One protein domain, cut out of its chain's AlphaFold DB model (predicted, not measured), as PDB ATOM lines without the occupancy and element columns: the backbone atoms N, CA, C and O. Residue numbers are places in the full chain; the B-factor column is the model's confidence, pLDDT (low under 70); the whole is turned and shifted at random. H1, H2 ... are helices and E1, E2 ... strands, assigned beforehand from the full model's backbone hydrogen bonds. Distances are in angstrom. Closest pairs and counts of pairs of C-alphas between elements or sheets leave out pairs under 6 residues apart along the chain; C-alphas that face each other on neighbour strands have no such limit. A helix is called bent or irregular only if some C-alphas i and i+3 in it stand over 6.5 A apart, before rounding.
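AT A GLANCE: This is residues 2 to 139 of the 143 residues of an uncharacterized protein of Pseudomonas aeruginosa (UniProt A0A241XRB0). A strongly twisted sheet of five strands has helix H1 packed along one face, with H3 on the same face and H2 crossing H1 and H3 on the side away from the sheet. The short helix H4 stands at the sheet's level, and at the far end of the printed part residues 131 to 139 of H5 stick out from the compact body as an arm. The printed part has 138 residues with five named helices and five named strands, in the order H1 H2 H3 E1 H4 E2 E3 E4 E5 H5. The sheet's order is E1 E5 E2 E3 E4, antiparallel throughout, and the class is mixed, helices and strands. The whole is compact, with a radius of gyration of the C-alphas of 14.4 A, and spans 45 by 30 by 27 A.

IN THESE COORDINATES: H1, residues 4 to 13, begins at C-alpha 4 at (31.198, -53.849, 12.940) and is 14.3 A long. H2, residues 17 to 28, is 15.2 A long; it is neither bent nor irregular, but only just: C-alphas 25 and 28 are 6.1 A apart. H3, residues 38 to 47, is 14.3 A long. E1, residues 56 to 63, measures 15.3 A and bends by 94 degrees at residue 60. H4 follows at residues 64 to 68. E2 holds residues 76 to 81 and is 16.5 A long, E3 holds residues 85 to 89 and is 13.3 A long, and E4 holds residues 92 to 94. E5, residues 104 to 113, is the longest strand, 26.1 A from (26.312, -62.054, -0.279) to (33.124, -36.922, 1.138), and bends by 50 degrees at residue 107. H5, residues 129 to 139, is 16.0 A long and ends at C-alpha 139 at (43.352, -54.835, 33.758).

HOW THE PARTS SIT: H1 is on the sheet at a height of 8.3 A, over E2 and E3, and runs along the strands, at 19 degrees to E3 on the local plane; sheet and helix make two layers. Its closest C-alphas to E3 are those of Ala 8 and Phe 86, 5.3 A apart. H3 is on the same face, at a height of 10.6 A. H1 and H3 touch at a shallow tilt of 26 degrees, the same way, closest at the C-alphas of Val 9 and Leu 45, 6.3 A. H2 is not on the sheet. It touches H1 at a steep tilt of 66 degrees, opposite ways, closest at the C-alphas of His 10 and Tyr 17, 5.3 A. With residues 23 to 28 alone it touches H3, closest at the C-alphas of Arg 28 and Gly 40, 5.0 A. Every O i to N i+4 pair is within hydrogen-bond range in H1, H2, H3, H4 and H5. In the sheet, E1 and E4 are the edge strands. E1, H4 and E2 form a split strand-helix-strand unit, two strands running the same way with E5 between them, and its crossover is right-handed. N 56 of E1 and O 108 of E5 are 2.9 A apart, and N 78 of E2 and O 109 of E5 are 2.9 A apart. E2, E3 and E4 make a meander, each strand the antiparallel neighbour of the one before, in two hairpins; N 77 and O 88 are 2.8 A apart, N 89 and O 92 2.8 A. With E5, the antiparallel neighbour of E2, they make a Greek key. Residues 51 to 52 pair, antiparallel, with residues 111 to 113 of E5.

THE WHOLE: The two C-alphas farthest apart are those of Tyr 60 and Gln 139, 47.4 A. Without residues 131 to 139, which stand free, the body spans 34 by 32 by 29 A. The link from E5 to H5, 15 residues, is long. The printed part has no cut. Its mean pLDDT is 84.0, and residues 119 to 139 are under 70.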
ATOM      1  N   SER A   2      29.002 -57.070  17.387       81.06
ATOM      2  CA  SER A   2      28.003 -56.000  17.206       81.06
ATOM      3  C   SER A   2      28.625 -54.650  16.819       81.06
ATOM      4  O   SER A   2      27.942 -53.767  16.305       81.06
ATOM      5  N   ASP A   3      29.937 -54.507  16.992       86.81
ATOM      6  CA  ASP A   3      30.758 -53.318  16.735       86.81
ATOM      7  C   ASP A   3      31.120 -53.055  15.263       86.81
ATOM      8  O   ASP A   3      31.679 -52.004  14.946       86.81
ATOM      9  N   CYS A   4      30.790 -53.965  14.344       91.19
ATOM     10  CA  CYS A   4      31.198 -53.849  12.940       91.19
ATOM     11  C   CYS A   4      30.767 -52.534  12.271       91.19
ATOM     12  O   CYS A   4      31.499 -51.973  11.456       91.19
ATOM     13  N   VAL A   5      29.603 -52.002  12.655       91.94
ATOM     14  CA  VAL A   5      29.115 -50.720  12.148       91.94
ATOM     15  C   VAL A   5      29.864 -49.532  12.767       91.94
ATOM     16  O   VAL A   5      30.399 -48.746  11.986       91.94
ATOM     17  N   PRO A   6      29.951 -49.367  14.106       92.50
ATOM     18  CA  PRO A   6      30.807 -48.341  14.707       92.50
ATOM     19  C   PRO A   6      32.236 -48.346  14.156       92.50
ATOM     20  O   PRO A   6      32.770 -47.292  13.822       92.50
ATOM     21  N   TYR A   7      32.823 -49.527  13.959       92.62
ATOM     22  CA  TYR A   7      34.145 -49.645  13.355       92.62
ATOM     23  C   TYR A   7      34.174 -49.117  11.914       92.62
ATOM     24  O   TYR A   7      35.027 -48.303  11.565       92.62
ATOM     25  N   ALA A   8      33.214 -49.509  11.072       94.06
ATOM     26  CA  ALA A   8      33.126 -48.997   9.708       94.06
ATOM     27  C   ALA A   8      32.968 -47.464   9.665       94.06
ATOM     28  O   ALA A   8      33.593 -46.800   8.838       94.06
ATOM     29  N   VAL A   9      32.172 -46.894  10.575       93.69
ATOM     30  CA  VAL A   9      31.980 -45.442  10.694       93.69
ATOM     31  C   VAL A   9      33.267 -44.746  11.144       93.69
ATOM     32  O   VAL A   9      33.652 -43.750  10.534       93.69
ATOM     33  N   HIS A  10      33.981 -45.289  12.133       92.88
ATOM     34  CA  HIS A  10      35.304 -44.814  12.559       92.88
ATOM     35  C   HIS A  10      36.275 -44.708  11.371       92.88
ATOM     36  O   HIS A  10      36.845 -43.643  11.123       92.88
ATOM     37  N   ILE A  11      36.377 -45.761  10.556       91.94
ATOM     38  CA  ILE A  11      37.299 -45.799   9.412       91.94
ATOM     39  C   ILE A  11      36.980 -44.730   8.352       91.94
ATOM     40  O   ILE A  11      37.905 -44.176   7.752       91.94
ATOM     41  N   VAL A  12      35.702 -44.435   8.083       92.12
ATOM     42  CA  VAL A  12      35.328 -43.457   7.036       92.12
ATOM     43  C   VAL A  12      35.245 -42.016   7.534       92.12
ATOM     44  O   VAL A  12      35.345 -41.090   6.731       92.12
ATOM     45  N   THR A  13      35.049 -41.811   8.834       90.50
ATOM     46  CA  THR A  13      34.950 -40.473   9.437       90.50
ATOM     47  C   THR A  13      36.292 -39.963   9.951       90.50
ATOM     48  O   THR A  13      36.480 -38.753  10.020       90.50
ATOM     49  N   GLY A  14      37.209 -40.865  10.324       88.19
ATOM     50  CA  GLY A  14      38.442 -40.524  11.039       88.19
ATOM     51  C   GLY A  14      38.224 -40.163  12.513       88.19
ATOM     52  O   GLY A  14      39.181 -39.834  13.206       88.19
ATOM     53  N   LYS A  15      36.982 -40.219  13.011       89.69
ATOM     54  CA  LYS A  15      36.643 -39.961  14.418       89.69
ATOM     55  C   LYS A  15      37.114 -41.095  15.306       89.69
ATOM     56  O   LYS A  15      37.085 -42.232  14.860       89.69
ATOM     57  N   ALA A  16      37.490 -40.817  16.553       90.50
ATOM     58  CA  ALA A  16      37.890 -41.859  17.503       90.50
ATOM     59  C   ALA A  16      36.797 -42.935  17.643       90.50
ATOM     60  O   ALA A  16      35.603 -42.622  17.635       90.50
ATOM     61  N   TYR A  17      37.192 -44.206  17.747       90.12
ATOM     62  CA  TYR A  17      36.242 -45.319  17.791       90.12
ATOM     63  C   TYR A  17      35.290 -45.203  18.991       90.12
ATOM     64  O   TYR A  17      34.090 -45.434  18.860       90.12
ATOM     65  N   GLU A  18      35.802 -44.758  20.134       90.69
ATOM     66  CA  GLU A  18      35.057 -44.536  21.370       90.69
ATOM     67  C   GLU A  18      33.998 -43.439  21.204       90.69
ATOM     68  O   GLU A  18      32.871 -43.592  21.678       90.69
ATOM     69  N   GLU A  19      34.326 -42.361  20.481       91.44
ATOM     70  CA  GLU A  19      33.385 -41.280  20.156       91.44
ATOM     71  C   GLU A  19      32.245 -41.811  19.276       91.44
ATOM     72  O   GLU A  19      31.066 -41.584  19.557       91.44
ATOM     73  N   VAL A  20      32.590 -42.588  18.245       92.25
ATOM     74  CA  VAL A  20      31.611 -43.211  17.347       92.25
ATOM     75  C   VAL A  20      30.710 -44.186  18.099       92.25
ATOM     76  O   VAL A  20      29.490 -44.160  17.922       92.25
ATOM     77  N   LEU A  21      31.287 -45.027  18.958       91.62
ATOM     78  CA  LEU A  21      30.544 -46.004  19.744       91.62
ATOM     79  C   LEU A  21      29.602 -45.323  20.743       91.62
ATOM     80  O   LEU A  21      28.450 -45.737  20.869       91.62
ATOM     81  N   ALA A  22      30.052 -44.259  21.414       90.88
ATOM     82  CA  ALA A  22      29.217 -43.480  22.324       90.88
ATOM     83  C   ALA A  22      28.011 -42.872  21.594       90.88
ATOM     84  O   ALA A  22      26.878 -42.968  22.070       90.88
ATOM     85  N   GLN A  23      28.217 -42.303  20.405       91.69
ATOM     86  CA  GLN A  23      27.121 -41.733  19.625       91.69
ATOM     87  C   GLN A  23      26.170 -42.809  19.073       91.69
ATOM     88  O   GLN A  23      24.949 -42.626  19.094       91.69
ATOM     89  N   ALA A  24      26.706 -43.955  18.645       91.19
ATOM     90  CA  ALA A  24      25.912 -45.103  18.219       91.19
ATOM     91  C   ALA A  24      25.002 -45.616  19.352       91.19
ATOM     92  O   ALA A  24      23.805 -45.819  19.126       91.19
ATOM     93  N   LYS A  25      25.553 -45.756  20.569       89.62
ATOM     94  CA  LYS A  25      24.834 -46.155  21.792       89.62
ATOM     95  C   LYS A  25      23.729 -45.161  22.147       89.62
ATOM     96  O   LYS A  25      22.570 -45.538  22.288       89.62
ATOM     97  N   ASN A  26      24.079 -43.880  22.249       84.12
ATOM     98  CA  ASN A  26      23.205 -42.876  22.856       84.12
ATOM     99  C   ASN A  26      22.081 -42.389  21.933       84.12
ATOM    100  O   ASN A  26      21.034 -41.970  22.420       84.12
ATOM    101  N   ILE A  27      22.296 -42.396  20.613       79.88
ATOM    102  CA  ILE A  27      21.396 -41.707  19.667       79.88
ATOM    103  C   ILE A  27      20.779 -42.669  18.652       79.88
ATOM    104  O   ILE A  27      19.688 -42.420  18.135       79.88
ATOM    105  N   ARG A  28      21.468 -43.766  18.328       82.31
ATOM    106  CA  ARG A  28      21.112 -44.607  17.176       82.31
ATOM    107  C   ARG A  28      20.734 -46.040  17.540       82.31
ATOM    108  O   ARG A  28      20.543 -46.848  16.634       82.31
ATOM    109  N   GLY A  29      20.548 -46.314  18.832       82.12
ATOM    110  CA  GLY A  29      20.014 -47.583  19.325       82.12
ATOM    111  C   GLY A  29      20.958 -48.756  19.095       82.12
ATOM    112  O   GLY A  29      20.489 -49.863  18.857       82.12
ATOM    113  N   TRP A  30      22.271 -48.506  19.095       89.94
ATOM    114  CA  TRP A  30      23.242 -49.591  19.112       89.94
ATOM    115  C   TRP A  30      23.200 -50.303  20.466       89.94
ATOM    116  O   TRP A  30      23.235 -49.639  21.504       89.94
ATOM    117  N   ASP A  31      23.205 -51.634  20.456       86.62
ATOM    118  CA  ASP A  31      23.416 -52.452  21.647       86.62
ATOM    119  C   ASP A  31      24.411 -53.596  21.395       86.62
ATOM    120  O   ASP A  31      24.711 -53.967  20.257       86.62
ATOM    121  N   GLU A  32      24.951 -54.150  22.477       81.94
ATOM    122  CA  GLU A  32      26.035 -55.135  22.428       81.94
ATOM    123  C   GLU A  32      25.607 -56.485  21.836       81.94
ATOM    124  O   GLU A  32      26.457 -57.225  21.336       81.94
ATOM    125  N   VAL A  33      24.307 -56.791  21.839       82.50
ATOM    126  CA  VAL A  33      23.735 -58.054  21.365       82.50
ATOM    127  C   VAL A  33      23.303 -57.938  19.905       82.50
ATOM    128  O   VAL A  33      23.690 -58.764  19.078       82.50
ATOM    129  N   ASN A  34      22.529 -56.906  19.572       80.50
ATOM    130  CA  ASN A  34      21.893 -56.756  18.264       80.50
ATOM    131  C   ASN A  34      22.663 -55.826  17.319       80.50
ATOM    132  O   ASN A  34      22.353 -55.760  16.128       80.50
ATOM    133  N   GLY A  35      23.674 -55.109  17.816       86.25
ATOM    134  CA  GLY A  35      24.354 -54.075  17.048       86.25
ATOM    135  C   GLY A  35      23.422 -52.903  16.775       86.25
ATOM    136  O   GLY A  35      22.691 -52.464  17.654       86.25
ATOM    137  N   ILE A  36      23.458 -52.371  15.555       88.25
ATOM    138  CA  ILE A  36      22.694 -51.187  15.147       88.25
ATOM    139  C   ILE A  36      21.935 -51.452  13.854       88.25
ATOM    140  O   ILE A  36      22.442 -52.074  12.918       88.25
ATOM    141  N   HIS A  37      20.715 -50.924  13.781       87.62
ATOM    142  CA  HIS A  37      19.897 -51.024  12.582       87.62
ATOM    143  C   HIS A  37      20.553 -50.277  11.395       87.62
ATOM    144  O   HIS A  37      21.057 -49.166  11.586       87.62
ATOM    145  N   PRO A  38      20.487 -50.795  10.151       86.31
ATOM    146  CA  PRO A  38      21.080 -50.160   8.966       86.31
ATOM    147  C   PRO A  38      20.726 -48.678   8.772       86.31
ATOM    148  O   PRO A  38      21.573 -47.874   8.390       86.31
ATOM    149  N   VAL A  39      19.481 -48.293   9.064       87.62
ATOM    150  CA  VAL A  39      19.048 -46.884   8.994       87.62
ATOM    151  C   VAL A  39      19.745 -46.035  10.060       87.62
ATOM    152  O   VAL A  39      20.174 -44.922   9.767       87.62
ATOM    153  N   GLY A  40      19.914 -46.565  11.276       90.25
ATOM    154  CA  GLY A  40      20.664 -45.901  12.343       90.25
ATOM    155  C   GLY A  40      22.132 -45.711  11.967       90.25
ATOM    156  O   GLY A  40      22.667 -44.623  12.152       90.25
ATOM    157  N   ALA A  41      22.747 -46.723  11.348       89.31
ATOM    158  CA  ALA A  41      24.106 -46.656  10.812       89.31
ATOM    159  C   ALA A  41      24.261 -45.556   9.747       89.31
ATOM    160  O   ALA A  41      25.206 -44.770   9.773       89.31
ATOM    161  N   TRP A  42      23.307 -45.481   8.815       92.31
ATOM    162  CA  TRP A  42      23.308 -44.467   7.763       92.31
ATOM    163  C   TRP A  42      23.128 -43.049   8.319       92.31
ATOM    164  O   TRP A  42      23.791 -42.121   7.861       92.31
ATOM    165  N   LEU A  43      22.272 -42.873   9.329       92.00
ATOM    166  CA  LEU A  43      22.118 -41.588  10.013       92.00
ATOM    167  C   LEU A  43      23.370 -41.213  10.810       92.00
ATOM    168  O   LEU A  43      23.770 -40.057  10.773       92.00
ATOM    169  N   LEU A  44      24.030 -42.179  11.452       93.38
ATOM    170  CA  LEU A  44      25.268 -41.944  12.195       93.38
ATOM    171  C   LEU A  44      26.370 -41.353  11.301       93.38
ATOM    172  O   LEU A  44      27.030 -40.395  11.687       93.38
ATOM    173  N   LEU A  45      26.527 -41.866  10.075       94.19
ATOM    174  CA  LEU A  45      27.451 -41.298   9.085       94.19
ATOM    175  C   LEU A  45      27.147 -39.824   8.788       94.19
ATOM    176  O   LEU A  45      28.062 -39.009   8.676       94.19
ATOM    177  N   LYS A  46      25.861 -39.481   8.665       93.19
ATOM    178  CA  LYS A  46      25.428 -38.101   8.430       93.19
ATOM    179  C   LYS A  46      25.667 -37.204   9.634       93.19
ATOM    180  O   LYS A  46      26.084 -36.068   9.444       93.19
ATOM    181  N   ASP A  47      25.440 -37.709  10.843       93.50
ATOM    182  CA  ASP A  47      25.700 -36.960  12.072       93.50
ATOM    183  C   ASP A  47      27.192 -36.606  12.200       93.50
ATOM    184  O   ASP A  47      27.533 -35.521  12.662       93.50
ATOM    185  N   PHE A  48      28.079 -37.480  11.712       92.94
ATOM    186  CA  PHE A  48      29.520 -37.223  11.615       92.94
ATOM    187  C   PHE A  48      29.939 -36.420  10.373       92.94
ATOM    188  O   PHE A  48      31.127 -36.309  10.072       92.94
ATOM    189  N   GLY A  49      28.983 -35.840   9.646       93.69
ATOM    190  CA  GLY A  49      29.245 -34.924   8.541       93.69
ATOM    191  C   GLY A  49      29.705 -35.590   7.244       93.69
ATOM    192  O   GLY A  49      30.155 -34.886   6.342       93.69
ATOM    193  N   CYS A  50      29.597 -36.916   7.107       94.44
ATOM    194  CA  CYS A  50      29.885 -37.566   5.831       94.44
ATOM    195  C   CYS A  50      28.848 -37.169   4.773       94.44
ATOM    196  O   CYS A  50      27.636 -37.241   4.999       94.44
ATOM    197  N   GLN A  51      29.323 -36.864   3.566       95.69
ATOM    198  CA  GLN A  51      28.469 -36.845   2.384       95.69
ATOM    199  C   GLN A  51      28.459 -38.244   1.782       95.69
ATOM    200  O   GLN A  51      29.484 -38.757   1.330       95.69
ATOM    201  N   ILE A  52      27.290 -38.871   1.801       96.19
ATOM    202  CA  ILE A  52      27.107 -40.259   1.391       96.19
ATOM    203  C   ILE A  52      25.958 -40.376   0.405       96.19
ATOM    204  O   ILE A  52      25.017 -39.581   0.404       96.19
ATOM    205  N   THR A  53      26.017 -41.422  -0.402       96.25
ATOM    206  CA  THR A  53      24.873 -41.850  -1.206       96.25
ATOM    207  C   THR A  53      23.751 -42.419  -0.328       96.25
ATOM    208  O   THR A  53      23.908 -42.683   0.872       96.25
ATOM    209  N   GLN A  54      22.577 -42.615  -0.927       93.56
ATOM    210  CA  GLN A  54      21.569 -43.491  -0.333       93.56
ATOM    211  C   GLN A  54      22.123 -44.914  -0.175       93.56
ATOM    212  O   GLN A  54      23.066 -45.303  -0.861       93.56
ATOM    213  N   MET A  55      21.522 -45.707   0.706       92.00
ATOM    214  CA  MET A  55      21.857 -47.122   0.808       92.00
ATOM    215  C   MET A  55      21.386 -47.846  -0.457       92.00
ATOM    216  O   MET A  55      20.186 -47.970  -0.699       92.00
ATOM    217  N   LEU A  56      22.332 -48.288  -1.281       92.56
ATOM    218  CA  LEU A  56      22.055 -48.935  -2.558       92.56
ATOM    219  C   LEU A  56      22.057 -50.448  -2.384       92.56
ATOM    220  O   LEU A  56      22.915 -51.006  -1.701       92.56
ATOM    221  N   SER A  57      21.110 -51.130  -3.026       90.12
ATOM    222  CA  SER A  57      21.166 -52.585  -3.144       90.12
ATOM    223  C   SER A  57      22.240 -52.976  -4.152       90.12
ATOM    224  O   SER A  57      22.341 -52.375  -5.221       90.12
ATOM    225  N   ALA A  58      22.995 -54.032  -3.856       85.88
ATOM    226  CA  ALA A  58      23.939 -54.608  -4.814       85.88
ATOM    227  C   ALA A  58      23.250 -55.376  -5.968       85.88
ATOM    228  O   ALA A  58      23.924 -55.969  -6.811       85.88
ATOM    229  N   GLY A  59      21.912 -55.366  -6.017       82.44
ATOM    230  CA  GLY A  59      21.106 -56.049  -7.023       82.44
ATOM    231  C   GLY A  59      20.899 -57.532  -6.706       82.44
ATOM    232  O   GLY A  59      20.816 -57.937  -5.544       82.44
ATOM    233  N   TYR A  60      20.783 -58.363  -7.745       78.06
ATOM    234  CA  TYR A  60      20.631 -59.814  -7.589       78.06
ATOM    235  C   TYR A  60      21.859 -60.431  -6.907       78.06
ATOM    236  O   TYR A  60      22.981 -60.115  -7.294       78.06
ATOM    237  N   ARG A  61      21.628 -61.336  -5.936       85.38
ATOM    238  CA  ARG A  61      22.607 -62.102  -5.122       85.38
ATOM    239  C   ARG A  61      24.039 -62.109  -5.682       85.38
ATOM    240  O   ARG A  61      24.467 -63.068  -6.325       85.38
ATOM    241  N   VAL A  62      24.797 -61.057  -5.381       93.19
ATOM    242  CA  VAL A  62      26.197 -60.921  -5.785       93.19
ATOM    243  C   VAL A  62      27.096 -61.296  -4.615       93.19
ATOM    244  O   VAL A  62      26.892 -60.861  -3.480       93.19
ATOM    245  N   THR A  63      28.078 -62.155  -4.876       95.19
ATOM    246  CA  THR A  63      29.075 -62.514  -3.868       95.19
ATOM    247  C   THR A  63      30.047 -61.364  -3.670       95.19
ATOM    248  O   THR A  63      30.357 -60.632  -4.610       95.19
ATOM    249  N   LEU A  64      30.594 -61.241  -2.467       94.50
ATOM    250  CA  LEU A  64      31.565 -60.207  -2.146       94.50
ATOM    251  C   LEU A  64      32.771 -60.224  -3.098       94.50
ATOM    252  O   LEU A  64      33.184 -59.178  -3.592       94.50
ATOM    253  N   ALA A  65      33.304 -61.403  -3.425       94.38
ATOM    254  CA  ALA A  65      34.427 -61.529  -4.352       94.38
ATOM    255  C   ALA A  65      34.103 -60.988  -5.755       94.38
ATOM    256  O   ALA A  65      34.978 -60.428  -6.413       94.38
ATOM    257  N   ARG A  66      32.858 -61.147  -6.222       94.88
ATOM    258  CA  ARG A  66      32.410 -60.596  -7.507       94.88
ATOM    259  C   ARG A  66      32.139 -59.101  -7.402       94.88
ATOM    260  O   ARG A  66      32.565 -58.362  -8.281       94.88
ATOM    261  N   PHE A  67      31.483 -58.671  -6.329       94.94
ATOM    262  CA  PHE A  67      31.154 -57.272  -6.086       94.94
ATOM    263  C   PHE A  67      32.416 -56.404  -6.007       94.94
ATOM    264  O   PHE A  67      32.501 -55.397  -6.698       94.94
ATOM    265  N   LYS A  68      33.458 -56.853  -5.288       94.00
ATOM    266  CA  LYS A  68      34.752 -56.148  -5.192       94.00
ATOM    267  C   LYS A  68      35.383 -55.842  -6.554       94.00
ATOM    268  O   LYS A  68      35.994 -54.794  -6.705       94.00
ATOM    269  N   LYS A  69      35.216 -56.719  -7.552       93.81
ATOM    270  CA  LYS A  69      35.761 -56.518  -8.911       93.81
ATOM    271  C   LYS A  69      35.038 -55.427  -9.710       93.81
ATOM    272  O   LYS A  69      35.540 -55.025 -10.750       93.81
ATOM    273  N   GLN A  70      33.852 -55.009  -9.269       93.19
ATOM    274  CA  GLN A  70      33.027 -53.994  -9.933       93.19
ATOM    275  C   GLN A  70      33.203 -52.605  -9.314       93.19
ATOM    276  O   GLN A  70      32.741 -51.621  -9.884       93.19
ATOM    277  N   LEU A  71      33.833 -52.526  -8.140       94.25
ATOM    278  CA  LEU A  71      34.042 -51.268  -7.441       94.25
ATOM    279  C   LEU A  71      35.174 -50.478  -8.088       94.25
ATOM    280  O   LEU A  71      36.221 -51.031  -8.421       94.25
ATOM    281  N   ASP A  72      34.976 -49.168  -8.192       95.62
ATOM    282  CA  ASP A  72      36.058 -48.245  -8.519       95.62
ATOM    283  C   ASP A  72      37.093 -48.250  -7.375       95.62
ATOM    284  O   ASP A  72      36.747 -47.871  -6.247       95.62
ATOM    285  N   PRO A  73      38.351 -48.659  -7.627       93.50
ATOM    286  CA  PRO A  73      39.377 -48.753  -6.596       93.50
ATOM    287  C   PRO A  73      39.839 -47.390  -6.065       93.50
ATOM    288  O   PRO A  73      40.591 -47.370  -5.101       93.50
ATOM    289  N   GLN A  74      39.420 -46.261  -6.643       93.81
ATOM    290  CA  GLN A  74      39.730 -44.920  -6.128       93.81
ATOM    291  C   GLN A  74      38.691 -44.400  -5.129       93.81
ATOM    292  O   GLN A  74      38.910 -43.380  -4.470       93.81
ATOM    293  N   LYS A  75      37.566 -45.103  -4.986       95.31
ATOM    294  CA  LYS A  75      36.449 -44.694  -4.134       95.31
ATOM    295  C   LYS A  75      36.447 -45.407  -2.784       95.31
ATOM    296  O   LYS A  75      37.183 -46.371  -2.549       95.31
ATOM    297  N   THR A  76      35.604 -44.905  -1.887       96.19
ATOM    298  CA  THR A  76      35.378 -45.481  -0.560       96.19
ATOM    299  C   THR A  76      33.939 -45.957  -0.438       96.19
ATOM    300  O   THR A  76      33.004 -45.220  -0.750       96.19
ATOM    301  N   TYR A  77      33.771 -47.179   0.054       97.06
ATOM    302  CA  TYR A  77      32.480 -47.830   0.215       97.06
ATOM    303  C   TYR A  77      32.359 -48.449   1.601       97.06
ATOM    304  O   TYR A  77      33.297 -49.079   2.087       97.06
ATOM    305  N   ILE A  78      31.173 -48.347   2.188       96.75
ATOM    306  CA  ILE A  78      30.728 -49.250   3.249       96.75
ATOM    307  C   ILE A  78      29.924 -50.366   2.594       96.75
ATOM    308  O   ILE A  78      29.048 -50.099   1.771       96.75
ATOM    309  N   ILE A  79      30.220 -51.609   2.958       95.88
ATOM    310  CA  ILE A  79      29.571 -52.805   2.426       95.88
ATOM    311  C   ILE A  79      28.868 -53.528   3.563       95.88
ATOM    312  O   ILE A  79      29.468 -53.799   4.598       95.88
ATOM    313  N   SER A  80      27.606 -53.874   3.333       93.38
ATOM    314  CA  SER A  80      26.778 -54.664   4.234       93.38
ATOM    315  C   SER A  80      26.522 -56.045   3.638       93.38
ATOM    316  O   SER A  80      26.084 -56.187   2.492       93.38
ATOM    317  N   THR A  81      26.760 -57.069   4.448       92.00
ATOM    318  CA  THR A  81      26.298 -58.447   4.242       92.00
ATOM    319  C   THR A  81      25.191 -58.779   5.246       92.00
ATOM    320  O   THR A  81      24.792 -57.920   6.031       92.00
ATOM    321  N   ASP A  82      24.702 -60.022   5.246       83.94
ATOM    322  CA  ASP A  82      23.700 -60.490   6.217       83.94
ATOM    323  C   ASP A  82      24.152 -60.387   7.680       83.94
ATOM    324  O   ASP A  82      23.316 -60.222   8.561       83.94
ATOM    325  N   ALA A  83      25.456 -60.490   7.944       83.44
ATOM    326  CA  ALA A  83      25.980 -60.621   9.304       83.44
ATOM    327  C   ALA A  83      27.049 -59.577   9.664       83.44
ATOM    328  O   ALA A  83      27.511 -59.543  10.803       83.44
ATOM    329  N   HIS A  84      27.495 -58.765   8.701       91.19
ATOM    330  CA  HIS A  84      28.665 -57.914   8.897       91.19
ATOM    331  C   HIS A  84      28.669 -56.676   8.008       91.19
ATOM    332  O   HIS A  84      28.191 -56.715   6.868       91.19
ATOM    333  N   TRP A  85      29.257 -55.602   8.533       93.44
ATOM    334  CA  TRP A  85      29.557 -54.364   7.825       93.44
ATOM    335  C   TRP A  85      31.056 -54.099   7.856       93.44
ATOM    336  O   TRP A  85      31.687 -54.269   8.892       93.44
ATOM    337  N   PHE A  86      31.613 -53.652   6.737       94.94
ATOM    338  CA  PHE A  86      33.035 -53.333   6.634       94.94
ATOM    339  C   PHE A  86      33.282 -52.269   5.564       94.94
ATOM    340  O   PHE A  86      32.386 -51.923   4.786       94.94
ATOM    341  N   VAL A  87      34.505 -51.744   5.521       96.62
ATOM    342  CA  VAL A  87      34.883 -50.656   4.612       96.62
ATOM    343  C   VAL A  87      35.829 -51.164   3.537       96.62
ATOM    344  O   VAL A  87      36.758 -51.923   3.805       96.62
ATOM    345  N   ILE A  88      35.628 -50.698   2.309       95.44
ATOM    346  CA  ILE A  88      36.655 -50.707   1.271       95.44
ATOM    347  C   ILE A  88      37.002 -49.260   0.969       95.44
ATOM    348  O   ILE A  88      36.198 -48.547   0.376       95.44
ATOM    349  N   ARG A  89      38.189 -48.821   1.370       92.81
ATOM    350  CA  ARG A  89      38.688 -47.464   1.136       92.81
ATOM    351  C   ARG A  89      39.830 -47.543   0.144       92.81
ATOM    352  O   ARG A  89      40.872 -48.116   0.449       92.81
ATOM    353  N   ARG A  90      39.631 -46.959  -1.036       90.19
ATOM    354  CA  ARG A  90      40.637 -46.902  -2.105       90.19
ATOM    355  C   ARG A  90      41.277 -48.271  -2.400       90.19
ATOM    356  O   ARG A  90      42.494 -48.421  -2.420       90.19
ATOM    357  N   GLY A  91      40.436 -49.301  -2.516       88.88
ATOM    358  CA  GLY A  91      40.857 -50.688  -2.753       88.88
ATOM    359  C   GLY A  91      41.338 -51.463  -1.517       88.88
ATOM    360  O   GLY A  91      41.388 -52.693  -1.565       88.88
ATOM    361  N   VAL A  92      41.617 -50.800  -0.392       91.69
ATOM    362  CA  VAL A  92      42.023 -51.451   0.864       91.69
ATOM    363  C   VAL A  92      40.786 -51.862   1.662       91.69
ATOM    364  O   VAL A  92      39.873 -51.064   1.862       91.69
ATOM    365  N   THR A  93      40.737 -53.121   2.105       93.88
ATOM    366  CA  THR A  93      39.628 -53.656   2.912       93.88
ATOM    367  C   THR A  93      39.939 -53.510   4.404       93.88
ATOM    368  O   THR A  93      40.978 -53.981   4.854       93.88
ATOM    369  N   TYR A  94      39.010 -52.924   5.157       93.75
ATOM    370  CA  TYR A  94      39.033 -52.799   6.616       93.75
ATOM    371  C   TYR A  94      37.843 -53.584   7.167       93.75
ATOM    372  O   TYR A  94      36.714 -53.091   7.172       93.75
ATOM    373  N   ASP A  95      38.095 -54.831   7.553       91.75
ATOM    374  CA  ASP A  95      37.083 -55.832   7.899       91.75
ATOM    375  C   ASP A  95      37.556 -56.629   9.118       91.75
ATOM    376  O   ASP A  95      38.503 -57.409   9.022       91.75
ATOM    377  N   LEU A  96      36.915 -56.408  10.269       83.88
ATOM    378  CA  LEU A  96      37.289 -57.064  11.527       83.88
ATOM    379  C   LEU A  96      36.937 -58.548  11.557       83.88
ATOM    380  O   LEU A  96      37.546 -59.298  12.315       83.88
ATOM    381  N   ALA A  97      35.935 -58.966  10.782       86.88
ATOM    382  CA  ALA A  97      35.469 -60.346  10.762       86.88
ATOM    383  C   ALA A  97      36.148 -61.187   9.673       86.88
ATOM    384  O   ALA A  97      35.860 -62.378   9.579       86.88
ATOM    385  N   GLU A  98      37.007 -60.579   8.846       87.75
ATOM    386  CA  GLU A  98      37.630 -61.216   7.683       87.75
ATOM    387  C   GLU A  98      36.574 -61.910   6.799       87.75
ATOM    388  O   GLU A  98      36.642 -63.100   6.480       87.75
ATOM    389  N   THR A  99      35.543 -61.150   6.419       90.75
ATOM    390  CA  THR A  99      34.342 -61.657   5.755       90.75
ATOM    391  C   THR A  99      34.684 -62.460   4.505       90.75
ATOM    392  O   THR A  99      35.260 -61.963   3.531       90.75
ATOM    393  N   HIS A 100      34.239 -63.718   4.485       92.19
ATOM    394  CA  HIS A 100      34.525 -64.623   3.379       92.19
ATOM    395  C   HIS A 100      33.973 -64.073   2.056       92.19
ATOM    396  O   HIS A 100      32.807 -63.687   1.954       92.19
ATOM    397  N   GLY A 101      34.755 -64.161   0.977       92.00
ATOM    398  CA  GLY A 101      34.372 -63.669  -0.355       92.00
ATOM    399  C   GLY A 101      33.128 -64.317  -0.997       92.00
ATOM    400  O   GLY A 101      32.687 -63.863  -2.050       92.00
ATOM    401  N   ARG A 102      32.556 -65.368  -0.390       94.38
ATOM    402  CA  ARG A 102      31.324 -66.045  -0.839       94.38
ATOM    403  C   ARG A 102      30.073 -65.451  -0.188       94.38
ATOM    404  O   ARG A 102      28.974 -65.753  -0.637       94.38
ATOM    405  N   SER A 103      30.244 -64.606   0.827       94.50
ATOM    406  CA  SER A 103      29.158 -63.876   1.473       94.50
ATOM    407  C   SER A 103      28.437 -62.997   0.459       94.50
ATOM    408  O   SER A 103      29.064 -62.443  -0.448       94.50
ATOM    409  N   TYR A 104      27.122 -62.879   0.606       95.38
ATOM    410  CA  TYR A 104      26.312 -62.054  -0.279       95.38
ATOM    411  C   TYR A 104      26.311 -60.608   0.198       95.38
ATOM    412  O   TYR A 104      26.095 -60.333   1.379       95.38
ATOM    413  N   VAL A 105      26.533 -59.688  -0.736       95.06
ATOM    414  CA  VAL A 105      26.373 -58.260  -0.472       95.06
ATOM    415  C   VAL A 105      24.888 -57.927  -0.531       95.06
ATOM    416  O   VAL A 105      24.206 -58.255  -1.502       95.06
ATOM    417  N   ARG A 106      24.387 -57.286   0.523       93.25
ATOM    418  CA  ARG A 106      23.009 -56.796   0.618       93.25
ATOM    419  C   ARG A 106      22.921 -55.367   0.130       93.25
ATOM    420  O   ARG A 106      22.181 -55.066  -0.808       93.25
ATOM    421  N   HIS A 107      23.723 -54.519   0.757       93.94
ATOM    422  CA  HIS A 107      23.731 -53.096   0.502       93.94
ATOM    423  C   HIS A 107      25.153 -52.563   0.460       93.94
ATOM    424  O   HIS A 107      26.077 -53.154   1.022       93.94
ATOM    425  N   TYR A 108      25.306 -51.414  -0.174       95.62
ATOM    426  CA  TYR A 108      26.514 -50.623  -0.104       95.62
ATOM    427  C   TYR A 108      26.171 -49.137  -0.039       95.62
ATOM    428  O   TYR A 108      25.096 -48.702  -0.458       95.62
ATOM    429  N   ILE A 109      27.097 -48.368   0.516       96.88
ATOM    430  CA  ILE A 109      27.039 -46.912   0.581       96.88
ATOM    431  C   ILE A 109      28.365 -46.402   0.034       96.88
ATOM    432  O   ILE A 109      29.421 -46.750   0.558       96.88
ATOM    433  N   GLU A 110      28.321 -45.577  -1.006       97.00
ATOM    434  CA  GLU A 110      29.481 -44.798  -1.447       97.00
ATOM    435  C   GLU A 110      29.649 -43.560  -0.557       97.00
ATOM    436  O   GLU A 110      28.685 -42.815  -0.335       97.00
ATOM    437  N   ILE A 111      30.876 -43.351  -0.074       96.38
ATOM    438  CA  ILE A 111      31.297 -42.156   0.660       96.38
ATOM    439  C   ILE A 111      31.839 -41.150  -0.357       96.38
ATOM    440  O   ILE A 111      32.924 -41.343  -0.904       96.38
ATOM    441  N   LEU A 112      31.073 -40.088  -0.609       94.94
ATOM    442  CA  LEU A 112      31.431 -39.027  -1.553       94.94
ATOM    443  C   LEU A 112      32.455 -38.082  -0.925       94.94
ATOM    444  O   LEU A 112      33.489 -37.791  -1.520       94.94
ATOM    445  N   HIS A 113      32.187 -37.672   0.316       91.44
ATOM    446  CA  HIS A 113      33.124 -36.922   1.138       91.44
ATOM    447  C   HIS A 113      33.135 -37.495   2.560       91.44
ATOM    448  O   HIS A 113      32.063 -37.674   3.152       91.44
ATOM    449  N   PRO A 114      34.319 -37.818   3.106       87.69
ATOM    450  CA  PRO A 114      34.438 -38.275   4.484       87.69
ATOM    451  C   PRO A 114      34.104 -37.140   5.463       87.69
ATOM    452  O   PRO A 114      33.990 -35.979   5.069       87.69
ATOM    453  N   GLY A 115      33.925 -37.484   6.739       81.56
ATOM    454  CA  GLY A 115      33.654 -36.494   7.786       81.56
ATOM    455  C   GLY A 115      34.816 -35.499   7.963       81.56
ATOM    456  O   GLY A 115      35.943 -35.790   7.560       81.56
ATOM    457  N   PRO A 116      34.581 -34.330   8.586       77.00
ATOM    458  CA  PRO A 116      35.575 -33.255   8.691       77.00
ATOM    459  C   PRO A 116      36.851 -33.667   9.442       77.00
ATOM    460  O   PRO A 116      37.938 -33.219   9.088       77.00
ATOM    461  N   ALA A 117      36.747 -34.590  10.404       76.25
ATOM    462  CA  ALA A 117      37.894 -35.113  11.155       76.25
ATOM    463  C   ALA A 117      38.873 -35.941  10.300       76.25
ATOM    464  O   ALA A 117      39.994 -36.215  10.714       76.25
ATOM    465  N   PHE A 118      38.479 -36.321   9.086       70.38
ATOM    466  CA  PHE A 118      39.305 -37.112   8.183       70.38
ATOM    467  C   PHE A 118      40.469 -36.315   7.569       70.38
ATOM    468  O   PHE A 118      41.459 -36.904   7.136       70.38
ATOM    469  N   ALA A 119      40.358 -34.982   7.503       58.84
ATOM    470  CA  ALA A 119      41.375 -34.106   6.916       58.84
ATOM    471  C   ALA A 119      42.500 -33.726   7.898       58.84
ATOM    472  O   ALA A 119      43.581 -33.345   7.459       58.84
ATOM    473  N   GLU A 120      42.280 -33.861   9.208       49.94
ATOM    474  CA  GLU A 120      43.161 -33.306  10.249       49.94
ATOM    475  C   GLU A 120      44.316 -34.231  10.690       49.94
ATOM    476  O   GLU A 120      44.944 -33.985  11.713       49.94
ATOM    477  N   GLY A 121      44.677 -35.251   9.894       46.97
ATOM    478  CA  GLY A 121      45.945 -35.983  10.088       46.97
ATOM    479  C   GLY A 121      45.876 -37.508  10.170       46.97
ATOM    480  O   GLY A 121      46.732 -38.118  10.801       46.97
ATOM    481  N   SER A 122      44.901 -38.170   9.545       47.22
ATOM    482  CA  SER A 122      44.749 -39.616   9.727       47.22
ATOM    483  C   SER A 122      45.494 -40.452   8.664       47.22
ATOM    484  O   SER A 122      44.897 -40.935   7.693       47.22
ATOM    485  N   GLU A 123      46.779 -40.731   8.894       46.78
ATOM    486  CA  GLU A 123      47.237 -42.115   8.729       46.78
ATOM    487  C   GLU A 123      46.487 -42.917   9.798       46.78
ATOM    488  O   GLU A 123      46.916 -43.019  10.943       46.78
ATOM    489  N   LEU A 124      45.280 -43.390   9.468       53.38
ATOM    490  CA  LEU A 124      44.577 -44.342  10.322       53.38
ATOM    491  C   LEU A 124      45.463 -45.588  10.376       53.38
ATOM    492  O   LEU A 124      45.411 -46.424   9.471       53.38
ATOM    493  N   ASN A 125      46.284 -45.696  11.422       45.06
ATOM    494  CA  ASN A 125      46.791 -46.974  11.880       45.06
ATOM    495  C   ASN A 125      45.548 -47.823  12.118       45.06
ATOM    496  O   ASN A 125      44.827 -47.642  13.094       45.06
ATOM    497  N   ALA A 126      45.258 -48.716  11.177       47.88
ATOM    498  CA  ALA A 126      44.236 -49.738  11.313       47.88
ATOM    499  C   ALA A 126      44.700 -50.806  12.310       47.88
ATOM    500  O   ALA A 126      44.614 -52.003  12.033       47.88
ATOM    501  N   THR A 127      45.243 -50.382  13.453       42.84
ATOM    502  CA  THR A 127      45.457 -51.252  14.592       42.84
ATOM    503  C   THR A 127      44.102 -51.845  14.925       42.84
ATOM    504  O   THR A 127      43.125 -51.141  15.184       42.84
ATOM    505  N   LYS A 128      44.026 -53.170  14.789       44.41
ATOM    506  CA  LYS A 128      42.851 -53.956  15.133       44.41
ATOM    507  C   LYS A 128      42.429 -53.535  16.551       44.41
ATOM    508  O   LYS A 128      43.242 -53.666  17.462       44.41
ATOM    509  N   PRO A 129      41.179 -53.095  16.781       48.25
ATOM    510  CA  PRO A 129      40.674 -52.825  18.129       48.25
ATOM    511  C   PRO A 129      40.790 -54.042  19.059       48.25
ATOM    512  O   PRO A 129      40.747 -53.898  20.273       48.25
ATOM    513  N   LEU A 130      40.957 -55.248  18.500       45.12
ATOM    514  CA  LEU A 130      41.064 -56.499  19.248       45.12
ATOM    515  C   LEU A 130      42.233 -56.543  20.243       45.12
ATOM    516  O   LEU A 130      42.077 -57.194  21.272       45.12
ATOM    517  N   ASP A 131      43.349 -55.857  19.982       42.19
ATOM    518  CA  ASP A 131      44.476 -55.852  20.926       42.19
ATOM    519  C   ASP A 131      44.228 -54.856  22.076       42.19
ATOM    520  O   ASP A 131      44.404 -55.201  23.240       42.19
ATOM    521  N   ALA A 132      43.661 -53.679  21.785       44.03
ATOM    522  CA  ALA A 132      43.326 -52.671  22.800       44.03
ATOM    523  C   ALA A 132      42.125 -53.065  23.689       44.03
ATOM    524  O   ALA A 132      42.090 -52.762  24.882       44.03
ATOM    525  N   ILE A 133      41.137 -53.777  23.134       44.03
ATOM    526  CA  ILE A 133      39.970 -54.245  23.897       44.03
ATOM    527  C   ILE A 133      40.374 -55.370  24.861       44.03
ATOM    528  O   ILE A 133      39.896 -55.387  25.996       44.03
ATOM    529  N   LYS A 134      41.298 -56.263  24.478       42.22
ATOM    530  CA  LYS A 134      41.808 -57.306  25.386       42.22
ATOM    531  C   LYS A 134      42.581 -56.724  26.571       42.22
ATOM    532  O   LYS A 134      42.325 -57.133  27.700       42.22
ATOM    533  N   GLU A 135      43.430 -55.723  26.343       44.16
ATOM    534  CA  GLU A 135      44.209 -55.095  27.420       44.16
ATOM    535  C   GLU A 135      43.321 -54.389  28.463       44.16
ATOM    536  O   GLU A 135      43.584 -54.475  29.662       44.16
ATOM    537  N   SER A 136      42.214 -53.764  28.045       44.59
ATOM    538  CA  SER A 136      41.282 -53.100  28.975       44.59
ATOM    539  C   SER A 136      40.448 -54.065  29.835       44.59
ATOM    540  O   SER A 136      40.046 -53.717  30.948       44.59
ATOM    541  N   HIS A 137      40.204 -55.286  29.347       44.06
ATOM    542  CA  HIS A 137      39.452 -56.308  30.080       44.06
ATOM    543  C   HIS A 137      40.336 -57.115  31.044       44.06
ATOM    544  O   HIS A 137      39.856 -57.525  32.100       44.06
ATOM    545  N   GLU A 138      41.624 -57.302  30.743       45.66
ATOM    546  CA  GLU A 138      42.560 -57.979  31.652       45.66
ATOM    547  C   GLU A 138      42.981 -57.090  32.836       45.66
ATOM    548  O   GLU A 138      43.196 -57.598  33.936       45.66
ATOM    549  N   GLN A 139      43.005 -55.763  32.671       47.56
ATOM    550  CA  GLN A 139      43.352 -54.835  33.758       47.56
ATOM    551  C   GLN A 139      42.252 -54.668  34.824       47.56
ATOM    552  O   GLN A 139      42.571 -54.348  35.966       47.56
TER     553      GLN A 139